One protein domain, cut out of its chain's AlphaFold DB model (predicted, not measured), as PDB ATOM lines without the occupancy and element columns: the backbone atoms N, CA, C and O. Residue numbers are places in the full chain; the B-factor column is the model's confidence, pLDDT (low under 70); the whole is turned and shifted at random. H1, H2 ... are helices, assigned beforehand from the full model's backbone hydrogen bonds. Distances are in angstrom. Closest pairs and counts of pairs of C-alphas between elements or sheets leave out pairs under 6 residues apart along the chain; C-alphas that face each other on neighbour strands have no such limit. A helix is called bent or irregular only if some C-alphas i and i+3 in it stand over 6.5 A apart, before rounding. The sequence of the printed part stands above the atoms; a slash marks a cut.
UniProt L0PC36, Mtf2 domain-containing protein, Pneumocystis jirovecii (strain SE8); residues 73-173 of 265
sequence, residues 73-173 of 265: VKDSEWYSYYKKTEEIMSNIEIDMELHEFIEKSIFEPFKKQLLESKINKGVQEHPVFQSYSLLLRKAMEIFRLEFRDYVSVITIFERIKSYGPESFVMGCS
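This is residues 73 to 173 of the 265 residues of the protein "Mtf2 domain-containing protein" of Pneumocystis jirovecii (strain SE8) (UniProt L0PC36). The longest helix, H2, bent but nearly straight, runs along one side of a slab of three helices side by side, H1, H3 and H4, with H3 in the middle of that row. The short H5 packs on H3 and H4, and the half H2b of the long helix reaches past the beginning of H3. The 101 printed residues include five named helices, H1 to H5 in chain order, and no named strand; the class is all helix. H1, H2a and H3 form an up-and-down bundle, each running against the one before it. The whole is compact, with a radius of gyration of the C-alphas of 13.5 A and spans of 42 by 32 by 22 A.

Start with H2, residues 95 to 119, assigned as one helix by its hydrogen bonds but bent: C-alphas 105 and 108 are 6.5 A apart. Its arms H2a, residues 95 to 105, and H2b, residues 108 to 119, stand at a shallow tilt of 20 degrees. Go next to H3, residues 128 to 145, the hub, which touches four other helices; it is irregular, with C-alphas 130 and 133 8.1 A apart, and has a kink of 33 degrees near residue 135. H2a touches H3, opposite ways at a shallow tilt of 3 degrees, with the closest C-alphas, Asp 95 and Phe 143, 7.2 A apart. H2b, with residues 109 to 110 alone, touches H3 in a helical hairpin; the closest C-alphas, Phe 110 and Phe 129, are 6.3 A apart. H1, residues 77 to 90, touches H3 and runs the same way at a shallow tilt of 20 degrees, closest at C-alphas 82 and 131, 6.1 A. H1 and H2a are close but not clearly touching. H4, residues 150 to 162, forms a helical hairpin with H3, closest at C-alphas 140 and 153, 4.9 A; H1 and H4 are apart. H5, residues 165 to 171, touches H3 at a steep tilt of 63 degrees, where C-alphas 133 and 171 come closest, 4.2 A. Every O i to N i+4 pair is within hydrogen-bond range in H1, H2a, H4 and H5, against 7 of 8 in H2b and 12 of 14 in H3.

Find C-alpha 95 at (29.623, 26.212, 32.999); from there H2a runs 15.1 A, and H2b runs 17.1 A to C-alpha 119 at (62.737, 29.960, 21.002). H3 measures 23.3 A, H1 20.1 A, H4 18.5 A and H5 9.7 A, ending at C-alpha 171, (45.153, 17.134, 22.155).

Look at Gly 122 and Arg 148 for the C-alphas farthest apart, 41.9 A. The printed part has no cut and no long link. Its mean pLDDT is 90.7; residues 73 to 75 and 121 to 124 are under 70.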
ATOM      1  N   VAL A  73      54.095   5.690  37.455       54.69
ATOM      2  CA  VAL A  73      53.254   6.759  36.873       54.69
ATOM      3  C   VAL A  73      52.632   7.655  37.950       54.69
ATOM      4  O   VAL A  73      52.438   8.849  37.719       54.69
ATOM      5  N   LYS A  74      52.320   7.100  39.130       54.94
ATOM      6  CA  LYS A  74      51.677   7.841  40.230       54.94
ATOM      7  C   LYS A  74      52.609   8.852  40.900       54.94
ATOM      8  O   LYS A  74      52.109   9.851  41.413       54.94
ATOM      9  N   ASP A  75      53.919   8.634  40.814       56.12
ATOM     10  CA  ASP A  75      54.948   9.512  41.384       56.12
ATOM     11  C   ASP A  75      55.414  10.608  40.408       56.12
ATOM     12  O   ASP A  75      56.286  11.419  40.722       56.12
ATOM     13  N   SER A  76      54.815  10.672  39.216       75.56
ATOM     14  CA  SER A  76      55.140  11.681  38.216       75.56
ATOM     15  C   SER A  76      54.483  13.034  38.516       75.56
ATOM     16  O   SER A  76      53.269  13.130  38.726       75.56
ATOM     17  N   GLU A  77      55.271  14.110  38.434       84.69
ATOM     18  CA  GLU A  77      54.832  15.502  38.620       84.69
ATOM     19  C   GLU A  77      53.611  15.856  37.749       84.69
ATOM     20  O   GLU A  77      52.671  16.506  38.214       84.69
ATOM     21  N   TRP A  78      53.561  15.357  36.505       86.19
ATOM     22  CA  TRP A  78      52.434  15.628  35.608       86.19
ATOM     23  C   TRP A  78      51.134  14.944  36.037       86.19
ATOM     24  O   TRP A  78      50.057  15.494  35.804       86.19
ATOM     25  N   TYR A  79      51.206  13.777  36.682       88.81
ATOM     26  CA  TYR A  79      50.014  13.061  37.134       88.81
ATOM     27  C   TYR A  79      49.402  13.739  38.361       88.81
ATOM     28  O   TYR A  79      48.183  13.902  38.435       88.81
ATOM     29  N   SER A  80      50.247  14.215  39.282       90.25
ATOM     30  CA  SER A  80      49.811  15.054  40.405       90.25
ATOM     31  C   SER A  80      49.141  16.342  39.909       90.25
ATOM     32  O   SER A  80      48.037  16.679  40.345       90.25
ATOM     33  N   TYR A  81      49.749  17.009  38.919       92.12
ATOM     34  CA  TYR A  81      49.157  18.176  38.264       92.12
ATOM     35  C   TYR A  81      47.809  17.854  37.604       92.12
ATOM     36  O   TYR A  81      46.834  18.572  37.828       92.12
ATOM     37  N   TYR A  82      47.725  16.759  36.838       93.38
ATOM     38  CA  TYR A  82      46.476  16.305  36.225       93.38
ATOM     39  C   TYR A  82      45.386  16.096  37.279       93.38
ATOM     40  O   TYR A  82      44.294  16.636  37.131       93.38
ATOM     41  N   LYS A  83      45.687  15.361  38.358       94.88
ATOM     42  CA  LYS A  83      44.713  15.037  39.406       94.88
ATOM     43  C   LYS A  83      44.193  16.270  40.125       94.88
ATOM     44  O   LYS A  83      42.987  16.394  40.305       94.88
ATOM     45  N   LYS A  84      45.081  17.202  40.468       96.06
ATOM     46  CA  LYS A  84      44.693  18.473  41.082       96.06
ATOM     47  C   LYS A  84      43.784  19.287  40.158       96.06
ATOM     48  O   LYS A  84      42.766  19.807  40.597       96.06
ATOM     49  N   THR A  85      44.139  19.396  38.880       96.00
ATOM     50  CA  THR A  85      43.343  20.141  37.894       96.00
ATOM     51  C   THR A  85      41.992  19.463  37.639       96.00
ATOM     52  O   THR A  85      40.977  20.146  37.551       96.00
ATOM     53  N   GLU A  86      41.951  18.129  37.579       95.88
ATOM     54  CA  GLU A  86      40.720  17.330  37.484       95.88
ATOM     55  C   GLU A  86      39.787  17.560  38.679       95.88
ATOM     56  O   GLU A  86      38.587  17.756  38.483       95.88
ATOM     57  N   GLU A  87      40.325  17.565  39.898       97.12
ATOM     58  CA  GLU A  87      39.565  17.845  41.117       97.12
ATOM     59  C   GLU A  87      38.976  19.258  41.092       97.12
ATOM     60  O   GLU A  87      37.789  19.431  41.362       97.12
ATOM     61  N   ILE A  88      39.765  20.262  40.689       97.81
ATOM     62  CA  ILE A  88      39.275  21.640  40.555       97.81
ATOM     63  C   ILE A  88      38.138  21.708  39.532       97.81
ATOM     64  O   ILE A  88      37.076  22.217  39.868       97.81
ATOM     65  N   MET A  89      38.320  21.156  38.325       97.81
ATOM     66  CA  MET A  89      37.272  21.164  37.293       97.81
ATOM     67  C   MET A  89      35.985  20.483  37.764       97.81
ATOM     68  O   MET A  89      34.899  20.945  37.436       97.81
ATOM     69  N   SER A  90      36.104  19.401  38.538       96.44
ATOM     70  CA  SER A  90      34.951  18.639  39.037       96.44
ATOM     71  C   SER A  90      34.165  19.378  40.127       96.44
ATOM     72  O   SER A  90      33.010  19.046  40.361       96.44
ATOM     73  N   ASN A  91      34.776  20.370  40.780       97.38
ATOM     74  CA  ASN A  91      34.148  21.187  41.821       97.38
ATOM     75  C   ASN A  91      33.568  22.509  41.286       97.38
ATOM     76  O   ASN A  91      33.012  23.281  42.065       97.38
ATOM     77  N   ILE A  92      33.718  22.806  39.992       97.50
ATOM     78  CA  ILE A  92      33.131  24.005  39.384       97.50
ATOM     79  C   ILE A  92      31.637  23.766  39.144       97.50
ATOM     80  O   ILE A  92      31.256  22.825  38.453       97.50
ATOM     81  N   GLU A  93      30.793  24.646  39.682       95.50
ATOM     82  CA  GLU A  93      29.329  24.534  39.598       95.50
ATOM     83  C   GLU A  93      28.721  25.307  38.415       95.50
ATOM     84  O   GLU A  93      27.542  25.137  38.105       95.50
ATOM     85  N   ILE A  94      29.505  26.174  37.764       97.06
ATOM     86  CA  ILE A  94      29.041  27.074  36.702       97.06
ATOM     87  C   ILE A  94      29.816  26.792  35.410       97.06
ATOM     88  O   ILE A  94      31.042  26.866  35.363       97.06
ATOM     89  N   ASP A  95      29.087  26.526  34.329       94.56
ATOM     90  CA  ASP A  95      29.623  26.212  32.999       94.56
ATOM     91  C   ASP A  95      30.581  27.290  32.457       94.56
ATOM     92  O   ASP A  95      31.652  26.981  31.929       94.56
ATOM     93  N   MET A  96      30.233  28.567  32.627       96.25
ATOM     94  CA  MET A  96      31.070  29.701  32.229       96.25
ATOM     95  C   MET A  96      32.390  29.756  33.006       96.25
ATOM     96  O   MET A  96      33.425  30.074  32.420       96.25
ATOM     97  N   GLU A  97      32.375  29.422  34.299       97.56
ATOM     98  CA  GLU A  97      33.594  29.370  35.113       97.56
ATOM     99  C   GLU A  97      34.501  28.224  34.658       97.56
ATOM    100  O   GLU A  97      35.722  28.381  34.616       97.56
ATOM    101  N   LEU A  98      33.918  27.096  34.237       97.94
ATOM    102  CA  LEU A  98      34.681  25.981  33.683       97.94
ATOM    103  C   LEU A  98      35.363  26.379  32.366       97.94
ATOM    104  O   LEU A  98      36.541  26.075  32.179       97.94
ATOM    105  N   HIS A  99      34.678  27.113  31.482       97.50
ATOM    106  CA  HIS A  99      35.298  27.670  30.268       97.50
ATOM    107  C   HIS A  99      36.485  28.573  30.579       97.50
ATOM    108  O   HIS A  99      37.564  28.401  30.011       97.50
ATOM    109  N   GLU A 100      36.291  29.529  31.488       97.75
ATOM    110  CA  GLU A 100      37.345  30.456  31.891       97.75
ATOM    111  C   GLU A 100      38.539  29.707  32.496       97.75
ATOM    112  O   GLU A 100      39.695  29.993  32.168       97.75
ATOM    113  N   PHE A 101      38.262  28.706  33.332       98.19
ATOM    114  CA  PHE A 101      39.282  27.862  33.934       98.19
ATOM    115  C   PHE A 101      40.079  27.083  32.883       98.19
ATOM    116  O   PHE A 101      41.307  27.053  32.960       98.19
ATOM    117  N   ILE A 102      39.412  26.476  31.899       97.56
ATOM    118  CA  ILE A 102      40.058  25.706  30.827       97.56
ATOM    119  C   ILE A 102      40.953  26.606  29.974       97.56
ATOM    120  O   ILE A 102      42.093  26.231  29.683       97.56
ATOM    121  N   GLU A 103      40.484  27.797  29.597       96.56
ATOM    122  CA  GLU A 103      41.298  28.722  28.805       96.56
ATOM    123  C   GLU A 103      42.560  29.127  29.583       96.56
ATOM    124  O   GLU A 103      43.669  28.957  29.077       96.56
ATOM    125  N   LYS A 104      42.413  29.551  30.845       96.81
ATOM    126  CA  LYS A 104      43.528  30.037  31.678       96.81
ATOM    127  C   LYS A 104      44.486  28.948  32.157       96.81
ATOM    128  O   LYS A 104      45.678  29.199  32.311       96.81
ATOM    129  N   SER A 105      43.979  27.751  32.439       95.44
ATOM    130  CA  SER A 105      44.755  26.692  33.104       95.44
ATOM    131  C   SER A 105      45.274  25.637  32.137       95.44
ATOM    132  O   SER A 105      46.229  24.937  32.468       95.44
ATOM    133  N   ILE A 106      44.674  25.512  30.949       95.75
ATOM    134  CA  ILE A 106      45.028  24.477  29.972       95.75
ATOM    135  C   ILE A 106      45.517  25.114  28.668       95.75
ATOM    136  O   ILE A 106      46.665  24.892  28.280       95.75
ATOM    137  N   PHE A 107      44.692  25.924  27.996       95.38
ATOM    138  CA  PHE A 107      45.044  26.458  26.674       95.38
ATOM    139  C   PHE A 107      46.155  27.515  26.718       95.38
ATOM    140  O   PHE A 107      47.122  27.411  25.958       95.38
ATOM    141  N   GLU A 108      46.060  28.512  27.600       94.44
ATOM    142  CA  GLU A 108      47.066  29.572  27.722       94.44
ATOM    143  C   GLU A 108      48.452  29.030  28.121       94.44
ATOM    144  O   GLU A 108      49.426  29.358  27.429       94.44
ATOM    145  N   PRO A 109      48.594  28.160  29.147       92.75
ATOM    146  CA  PRO A 109      49.891  27.601  29.520       92.75
ATOM    147  C   PRO A 109      50.482  26.727  28.413       92.75
ATOM    148  O   PRO A 109      51.671  26.841  28.114       92.75
ATOM    149  N   PHE A 110      49.652  25.915  27.747       91.75
ATOM    150  CA  PHE A 110      50.085  25.100  26.612       91.75
ATOM    151  C   PHE A 110      50.607  25.973  25.461       91.75
ATOM    152  O   PHE A 110      51.693  25.735  24.929       91.75
ATOM    153  N   LYS A 111      49.883  27.043  25.110       91.00
ATOM    154  CA  LYS A 111      50.299  27.993  24.069       91.00
ATOM    155  C   LYS A 111      51.598  28.704  24.427       91.00
ATOM    156  O   LYS A 111      52.474  28.836  23.574       91.00
ATOM    157  N   LYS A 112      51.735  29.158  25.674       90.00
ATOM    158  CA  LYS A 112      52.957  29.808  26.160       90.00
ATOM    159  C   LYS A 112      54.162  28.874  26.024       90.00
ATOM    160  O   LYS A 112      55.170  29.269  25.444       90.00
ATOM    161  N   GLN A 113      54.025  27.620  26.443       86.94
ATOM    162  CA  GLN A 113      55.085  26.621  26.323       86.94
ATOM    163  C   GLN A 113      55.439  26.293  24.864       86.94
ATOM    164  O   GLN A 113      56.616  26.135  24.527       86.94
ATOM    165  N   LEU A 114      54.451  26.222  23.966       85.75
ATOM    166  CA  LEU A 114      54.706  26.051  22.532       85.75
ATOM    167  C   LEU A 114      55.524  27.206  21.940       85.75
ATOM    168  O   LEU A 114      56.349  26.987  21.057       85.75
ATOM    169  N   LEU A 115      55.315  28.437  22.410       85.88
ATOM    170  CA  LEU A 115      56.101  29.591  21.971       85.88
ATOM    171  C   LEU A 115      57.516  29.566  22.559       85.88
ATOM    172  O   LEU A 115      58.485  29.800  21.842       85.88
ATOM    173  N   GLU A 116      57.648  29.237  23.842       83.12
ATOM    174  CA  GLU A 116      58.939  29.194  24.535       83.12
ATOM    175  C   GLU A 116      59.847  28.073  24.011       83.12
ATOM    176  O   GLU A 116      61.034  28.303  23.788       83.12
ATOM    177  N   SER A 117      59.292  26.891  23.727       77.38
ATOM    178  CA  SER A 117      60.037  25.758  23.154       77.38
ATOM    179  C   SER A 117      60.549  26.021  21.731       77.38
ATOM    180  O   SER A 117      61.604  25.511  21.353       77.38
ATOM    181  N   LYS A 118      59.855  26.862  20.947       74.81
ATOM    182  CA  LYS A 118      60.324  27.305  19.621       74.81
ATOM    183  C   LYS A 118      61.546  28.218  19.710       74.81
ATOM    184  O   LYS A 118      62.372  28.215  18.800       74.81
ATOM    185  N   ILE A 119      61.660  28.986  20.792       75.31
ATOM    186  CA  ILE A 119      62.737  29.960  21.002       75.31
ATOM    187  C   ILE A 119      63.933  29.297  21.705       75.31
ATOM    188  O   ILE A 119      65.076  29.517  21.312       75.31
ATOM    189  N   ASN A 120      63.678  28.443  22.700       71.12
ATOM    190  CA  ASN A 120      64.692  27.872  23.582       71.12
ATOM    191  C   ASN A 120      64.561  26.340  23.655       71.12
ATOM    192  O   ASN A 120      63.655  25.808  24.291       71.12
ATOM    193  N   LYS A 121      65.521  25.605  23.079       60.88
ATOM    194  CA  LYS A 121      65.532  24.123  23.037       60.88
ATOM    195  C   LYS A 121      65.820  23.418  24.383       60.88
ATOM    196  O   LYS A 121      66.093  22.225  24.389       60.88
ATOM    197  N   GLY A 122      65.784  24.132  25.510       56.56
ATOM    198  CA  GLY A 122      66.124  23.608  26.843       56.56
ATOM    199  C   GLY A 122      65.128  23.974  27.945       56.56
ATOM    200  O   GLY A 122      65.479  23.915  29.118       56.56
ATOM    201  N   VAL A 123      63.916  24.408  27.586       62.25
ATOM    202  CA  VAL A 123      62.877  24.765  28.564       62.25
ATOM    203  C   VAL A 123      62.324  23.491  29.198       62.25
ATOM    204  O   VAL A 123      61.953  22.556  28.488       62.25
ATOM    205  N   GLN A 124      62.269  23.461  30.532       65.00
ATOM    206  CA  GLN A 124      61.622  22.390  31.289       65.00
ATOM    207  C   GLN A 124      60.161  22.265  30.835       65.00
ATOM    208  O   GLN A 124      59.424  23.251  30.830       65.00
ATOM    209  N   GLU A 125      59.744  21.067  30.413       71.00
ATOM    210  CA  GLU A 125      58.379  20.862  29.931       71.00
ATOM    211  C   GLU A 125      57.374  21.078  31.069       71.00
ATOM    212  O   GLU A 125      57.391  20.353  32.061       71.00
ATOM    213  N   HIS A 126      56.472  22.049  30.913       80.00
ATOM    214  CA  HIS A 126      55.396  22.270  31.872       80.00
ATOM    215  C   HIS A 126      54.447  21.048  31.892       80.00
ATOM    216  O   HIS A 126      54.077  20.566  30.814       80.00
ATOM    217  N   PRO A 127      53.987  20.590  33.078       86.38
ATOM    218  CA  PRO A 127      53.114  19.418  33.272       86.38
ATOM    219  C   PRO A 127      51.856  19.331  32.391       86.38
ATOM    220  O   PRO A 127      51.313  18.250  32.134       86.38
ATOM    221  N   VAL A 128      51.362  20.486  31.937       88.00
ATOM    222  CA  VAL A 128      50.206  20.584  31.032       88.00
ATOM    223  C   VAL A 128      50.462  19.875  29.704       88.00
ATOM    224  O   VAL A 128      49.535  19.320  29.132       88.00
ATOM    225  N   PHE A 129      51.705  19.843  29.216       87.62
ATOM    226  CA  PHE A 129      52.022  19.279  27.906       87.62
ATOM    227  C   PHE A 129      51.817  17.764  27.876       87.62
ATOM    228  O   PHE A 129      51.304  17.225  26.901       87.62
ATOM    229  N   GLN A 130      52.175  17.071  28.959       88.12
ATOM    230  CA  GLN A 130      52.009  15.621  29.078       88.12
ATOM    231  C   GLN A 130      50.560  15.223  29.392       88.12
ATOM    232  O   GLN A 130      50.145  14.117  29.062       88.12
ATOM    233  N   SER A 131      49.789  16.123  30.005       92.38
ATOM    234  CA  SER A 131      48.406  15.875  30.433       92.38
ATOM    235  C   SER A 131      47.344  16.528  29.538       92.38
ATOM    236  O   SER A 131      46.155  16.391  29.818       92.38
ATOM    237  N   TYR A 132      47.743  17.199  28.452       95.06
ATOM    238  CA  TYR A 132      46.881  18.073  27.650       95.06
ATOM    239  C   TYR A 132      45.595  17.390  27.165       95.06
ATOM    240  O   TYR A 132      44.496  17.837  27.491       95.06
ATOM    241  N   SER A 133      45.708  16.265  26.450       95.75
ATOM    242  CA  SER A 133      44.538  15.515  25.970       95.75
ATOM    243  C   SER A 133      43.683  14.948  27.104       95.75
ATOM    244  O   SER A 133      42.458  14.945  27.000       95.75
ATOM    245  N   LEU A 134      44.295  14.509  28.210       95.94
ATOM    246  CA  LEU A 134      43.572  13.977  29.369       95.94
ATOM    247  C   LEU A 134      42.740  15.061  30.060       95.94
ATOM    248  O   LEU A 134      41.584  14.813  30.405       95.94
ATOM    249  N   LEU A 135      43.312  16.255  30.237       97.69
ATOM    250  CA  LEU A 135      42.633  17.408  30.825       97.69
ATOM    251  C   LEU A 135      41.472  17.877  29.948       97.69
ATOM    252  O   LEU A 135      40.369  18.076  30.449       97.69
ATOM    253  N   LEU A 136      41.694  17.987  28.636       98.12
ATOM    254  CA  LEU A 136      40.660  18.395  27.685       98.12
ATOM    255  C   LEU A 136      39.526  17.370  27.598       98.12
ATOM    256  O   LEU A 136      38.359  17.746  27.671       98.12
ATOM    257  N   ARG A 137      39.853  16.073  27.539       98.25
ATOM    258  CA  ARG A 137      38.861  14.992  27.636       98.25
ATOM    259  C   ARG A 137      38.042  15.122  28.917       98.25
ATOM    260  O   ARG A 137      36.823  14.987  28.867       98.25
ATOM    261  N   LYS A 138      38.689  15.373  30.059       98.31
ATOM    262  CA  LYS A 138      37.995  15.488  31.347       98.31
ATOM    263  C   LYS A 138      37.058  16.695  31.389       98.31
ATOM    264  O   LYS A 138      35.919  16.558  31.822       98.31
ATOM    265  N   ALA A 139      37.502  17.842  30.889       98.44
ATOM    266  CA  ALA A 139      36.662  19.022  30.723       98.44
ATOM    267  C   ALA A 139      35.431  18.738  29.843       98.44
ATOM    268  O   ALA A 139      34.306  19.066  30.215       98.44
ATOM    269  N   MET A 140      35.633  18.082  28.696       98.62
ATOM    270  CA  MET A 140      34.554  17.691  27.782       98.62
ATOM    271  C   MET A 140      33.565  16.721  28.439       98.62
ATOM    272  O   MET A 140      32.357  16.870  28.274       98.62
ATOM    273  N   GLU A 141      34.059  15.761  29.218       98.38
ATOM    274  CA  GLU A 141      33.228  14.845  30.002       98.38
ATOM    275  C   GLU A 141      32.350  15.606  31.011       98.38
ATOM    276  O   GLU A 141      31.150  15.346  31.073       98.38
ATOM    277  N   ILE A 142      32.908  16.577  31.744       98.44
ATOM    278  CA  ILE A 142      32.158  17.396  32.713       98.44
ATOM    279  C   ILE A 142      31.084  18.232  32.002       98.44
ATOM    280  O   ILE A 142      29.921  18.205  32.404       98.44
ATOM    281  N   PHE A 143      31.426  18.905  30.895       98.62
ATOM    282  CA  PHE A 143      30.432  19.622  30.087       98.62
ATOM    283  C   PHE A 143      29.294  18.714  29.624       98.62
ATOM    284  O   PHE A 143      28.127  19.095  29.697       98.62
ATOM    285  N   ARG A 144      29.615  17.496  29.179       98.31
ATOM    286  CA  ARG A 144      28.620  16.550  28.674       98.31
ATOM    287  C   ARG A 144      27.731  15.979  29.776       98.31
ATOM    288  O   ARG A 144      26.521  15.886  29.579       98.31
ATOM    289  N   LEU A 145      28.314  15.545  30.890       97.88
ATOM    290  CA  LEU A 145      27.605  14.792  31.924       97.88
ATOM    291  C   LEU A 145      26.906  15.698  32.937       97.88
ATOM    292  O   LEU A 145      25.718  15.488  33.195       97.88
ATOM    293  N   GLU A 146      27.612  16.709  33.448       97.44
ATOM    294  CA  GLU A 146      27.127  17.579  34.525       97.44
ATOM    295  C   GLU A 146      26.313  18.751  33.969       97.44
ATOM    296  O   GLU A 146      25.181  18.989  34.385       97.44
ATOM    297  N   PHE A 147      26.847  19.437  32.954       97.06
ATOM    298  CA  PHE A 147      26.204  20.629  32.387       97.06
ATOM    299  C   PHE A 147      25.245  20.333  31.230       97.06
ATOM    300  O   PHE A 147      24.448  21.194  30.858       97.06
ATOM    301  N   ARG A 148      25.302  19.124  30.647       97.31
ATOM    302  CA  ARG A 148      24.582  18.762  29.406       97.31
ATOM    303  C   ARG A 148      24.838  19.754  28.266       97.31
ATOM    304  O   ARG A 148      24.002  19.937  27.381       97.31
ATOM    305  N   ASP A 149      26.013  20.370  28.275       97.81
ATOM    306  CA  ASP A 149      26.425  21.364  27.302       97.81
ATOM    307  C   ASP A 149      27.283  20.721  26.212       97.81
ATOM    308  O   ASP A 149      28.516  20.771  26.193       97.81
ATOM    309  N   TYR A 150      26.592  20.109  25.257       97.88
ATOM    310  CA  TYR A 150      27.229  19.497  24.099       97.88
ATOM    311  C   TYR A 150      27.915  20.533  23.196       97.88
ATOM    312  O   TYR A 150      28.878  20.195  22.515       97.88
ATOM    313  N   VAL A 151      27.463  21.797  23.184       97.50
ATOM    314  CA  VAL A 151      28.075  22.860  22.364       97.50
ATOM    315  C   VAL A 151      29.480  23.159  22.866       97.50
ATOM    316  O   VAL A 151      30.400  23.310  22.060       97.50
ATOM    317  N   SER A 152      29.665  23.183  24.181       98.25
ATOM    318  CA  SER A 152      30.966  23.398  24.807       98.25
ATOM    319  C   SER A 152      31.947  22.266  24.527       98.25
ATOM    320  O   SER A 152      33.104  22.536  24.208       98.25
ATOM    321  N   VAL A 153      31.475  21.015  24.500       98.50
ATOM    322  CA  VAL A 153      32.285  19.866  24.054       98.50
ATOM    323  C   VAL A 153      32.819  20.088  22.636       98.50
ATOM    324  O   VAL A 153      34.021  19.964  22.398       98.50
ATOM    325  N   ILE A 154      31.947  20.464  21.694       97.94
ATOM    326  CA  ILE A 154      32.364  20.729  20.307       97.94
ATOM    327  C   ILE A 154      33.298  21.940  20.237       97.94
ATOM    328  O   ILE A 154      34.293  21.907  19.519       97.94
ATOM    329  N   THR A 155      33.016  22.990  21.006       97.88
ATOM    330  CA  THR A 155      33.823  24.217  21.023       97.88
ATOM    331  C   THR A 155      35.251  23.939  21.481       97.88
ATOM    332  O   THR A 155      36.185  24.411  20.840       97.88
ATOM    333  N   ILE A 156      35.442  23.126  22.524       98.19
ATOM    334  CA  ILE A 156      36.776  22.691  22.965       98.19
ATOM    335  C   ILE A 156      37.482  21.919  21.854       98.19
ATOM    336  O   ILE A 156      38.644  22.188  21.561       98.19
ATOM    337  N   PHE A 157      36.788  20.983  21.207       98.12
ATOM    338  CA  PHE A 157      37.380  20.181  20.141       98.12
ATOM    339  C   PHE A 157      37.849  21.032  18.954       98.12
ATOM    340  O   PHE A 157      38.987  20.899  18.501       98.12
ATOM    341  N   GLU A 158      37.022  21.973  18.498       97.00
ATOM    342  CA  GLU A 158      37.405  22.923  17.450       97.00
ATOM    343  C   GLU A 158      38.516  23.876  17.920       97.00
ATOM    344  O   GLU A 158      39.407  24.233  17.144       97.00
ATOM    345  N   ARG A 159      38.532  24.245  19.208       96.06
ATOM    346  CA  ARG A 159      39.602  25.059  19.800       96.06
ATOM    347  C   ARG A 159      40.954  24.358  19.680       96.06
ATOM    348  O   ARG A 159      41.894  25.000  19.212       96.06
ATOM    349  N   ILE A 160      41.035  23.062  19.998       96.19
ATOM    350  CA  ILE A 160      42.253  22.242  19.829       96.19
ATOM    351  C   ILE A 160      42.739  22.307  18.374       96.19
ATOM    352  O   ILE A 160      43.898  22.626  18.113       96.19
ATOM    353  N   LYS A 161      41.838  22.087  17.407       93.50
ATOM    354  CA  LYS A 161      42.170  22.144  15.971       93.50
ATOM    355  C   LYS A 161      42.678  23.523  15.545       93.50
ATOM    356  O   LYS A 161      43.641  23.622  14.785       93.50
ATOM    357  N   SER A 162      42.055  24.585  16.059       93.00
ATOM    358  CA  SER A 162      42.392  25.976  15.727       93.00
ATOM    359  C   SER A 162      43.735  26.449  16.298       93.00
ATOM    360  O   SER A 162      44.317  27.398  15.778       93.00
ATOM    361  N   TYR A 163      44.243  25.802  17.354       88.81
ATOM    362  CA  TYR A 163      45.504  26.182  18.005       88.81
ATOM    363  C   TYR A 163      46.748  25.795  17.195       88.81
ATOM    364  O   TYR A 163      47.833  26.317  17.454       88.81
ATOM    365  N   GLY A 164      46.588  24.925  16.200       87.94
ATOM    366  CA  GLY A 164      47.634  24.541  15.262       87.94
ATOM    367  C   GLY A 164      47.982  23.052  15.320       87.94
ATOM    368  O   GLY A 164      47.461  22.316  16.162       87.94
ATOM    369  N   PRO A 165      48.868  22.591  14.418       89.62
ATOM    370  CA  PRO A 165      49.201  21.174  14.276       89.62
ATOM    371  C   PRO A 165      49.731  20.537  15.564       89.62
ATOM    372  O   PRO A 165      49.372  19.407  15.878       89.62
ATOM    373  N   GLU A 166      50.539  21.258  16.345       89.88
ATOM    374  CA  GLU A 166      51.088  20.752  17.605       89.88
ATOM    375  C   GLU A 166      49.988  20.515  18.654       89.88
ATOM    376  O   GLU A 166      50.013  19.509  19.359       89.88
ATOM    377  N   SER A 167      48.992  21.406  18.727       93.69
ATOM    378  CA  SER A 167      47.834  21.235  19.613       93.69
ATOM    379  C   SER A 167      46.955  20.076  19.163       93.69
ATOM    380  O   SER A 167      46.563  19.261  19.992       93.69
ATOM    381  N   PHE A 168      46.715  19.949  17.856       93.12
ATOM    382  CA  PHE A 168      45.966  18.828  17.293       93.12
ATOM    383  C   PHE A 168      46.603  17.487  17.657       93.12
ATOM    384  O   PHE A 168      45.948  16.619  18.225       93.12
ATOM    385  N   VAL A 169      47.900  17.346  17.392       90.69
ATOM    386  CA  VAL A 169      48.652  16.118  17.653       90.69
ATOM    387  C   VAL A 169      48.641  15.766  19.148       90.69
ATOM    388  O   VAL A 169      48.372  14.626  19.509       90.69
ATOM    389  N   MET A 170      48.852  16.743  20.034       92.19
ATOM    390  CA  MET A 170      48.892  16.497  21.483       92.19
ATOM    391  C   MET A 170      47.506  16.353  22.131       92.19
ATOM    392  O   MET A 170      47.383  15.730  23.187       92.19
ATOM    393  N   GLY A 171      46.479  16.978  21.557       93.50
ATOM    394  CA  GLY A 171      45.153  17.134  22.155       93.50
ATOM    395  C   GLY A 171      44.102  16.172  21.609       93.50
ATOM    396  O   GLY A 171      43.245  15.725  22.366       93.50
ATOM    397  N   CYS A 172      44.155  15.812  20.327       94.19
ATOM    398  CA  CYS A 172      43.132  14.994  19.672       94.19
ATOM    399  C   CYS A 172      43.404  13.487  19.822       94.19
ATOM    400  O   CYS A 172      43.633  12.782  18.842       94.19
ATOM    401  N   SER A 173      43.353  12.982  21.056       95.31
ATOM    402  CA  SER A 173      43.440  11.542  21.332       95.31
ATOM    403  C   SER A 173      42.149  10.797  20.969       95.31
ATOM    404  O   SER A 173      41.079  11.400  20.839       95.31
TER     405      SER A 173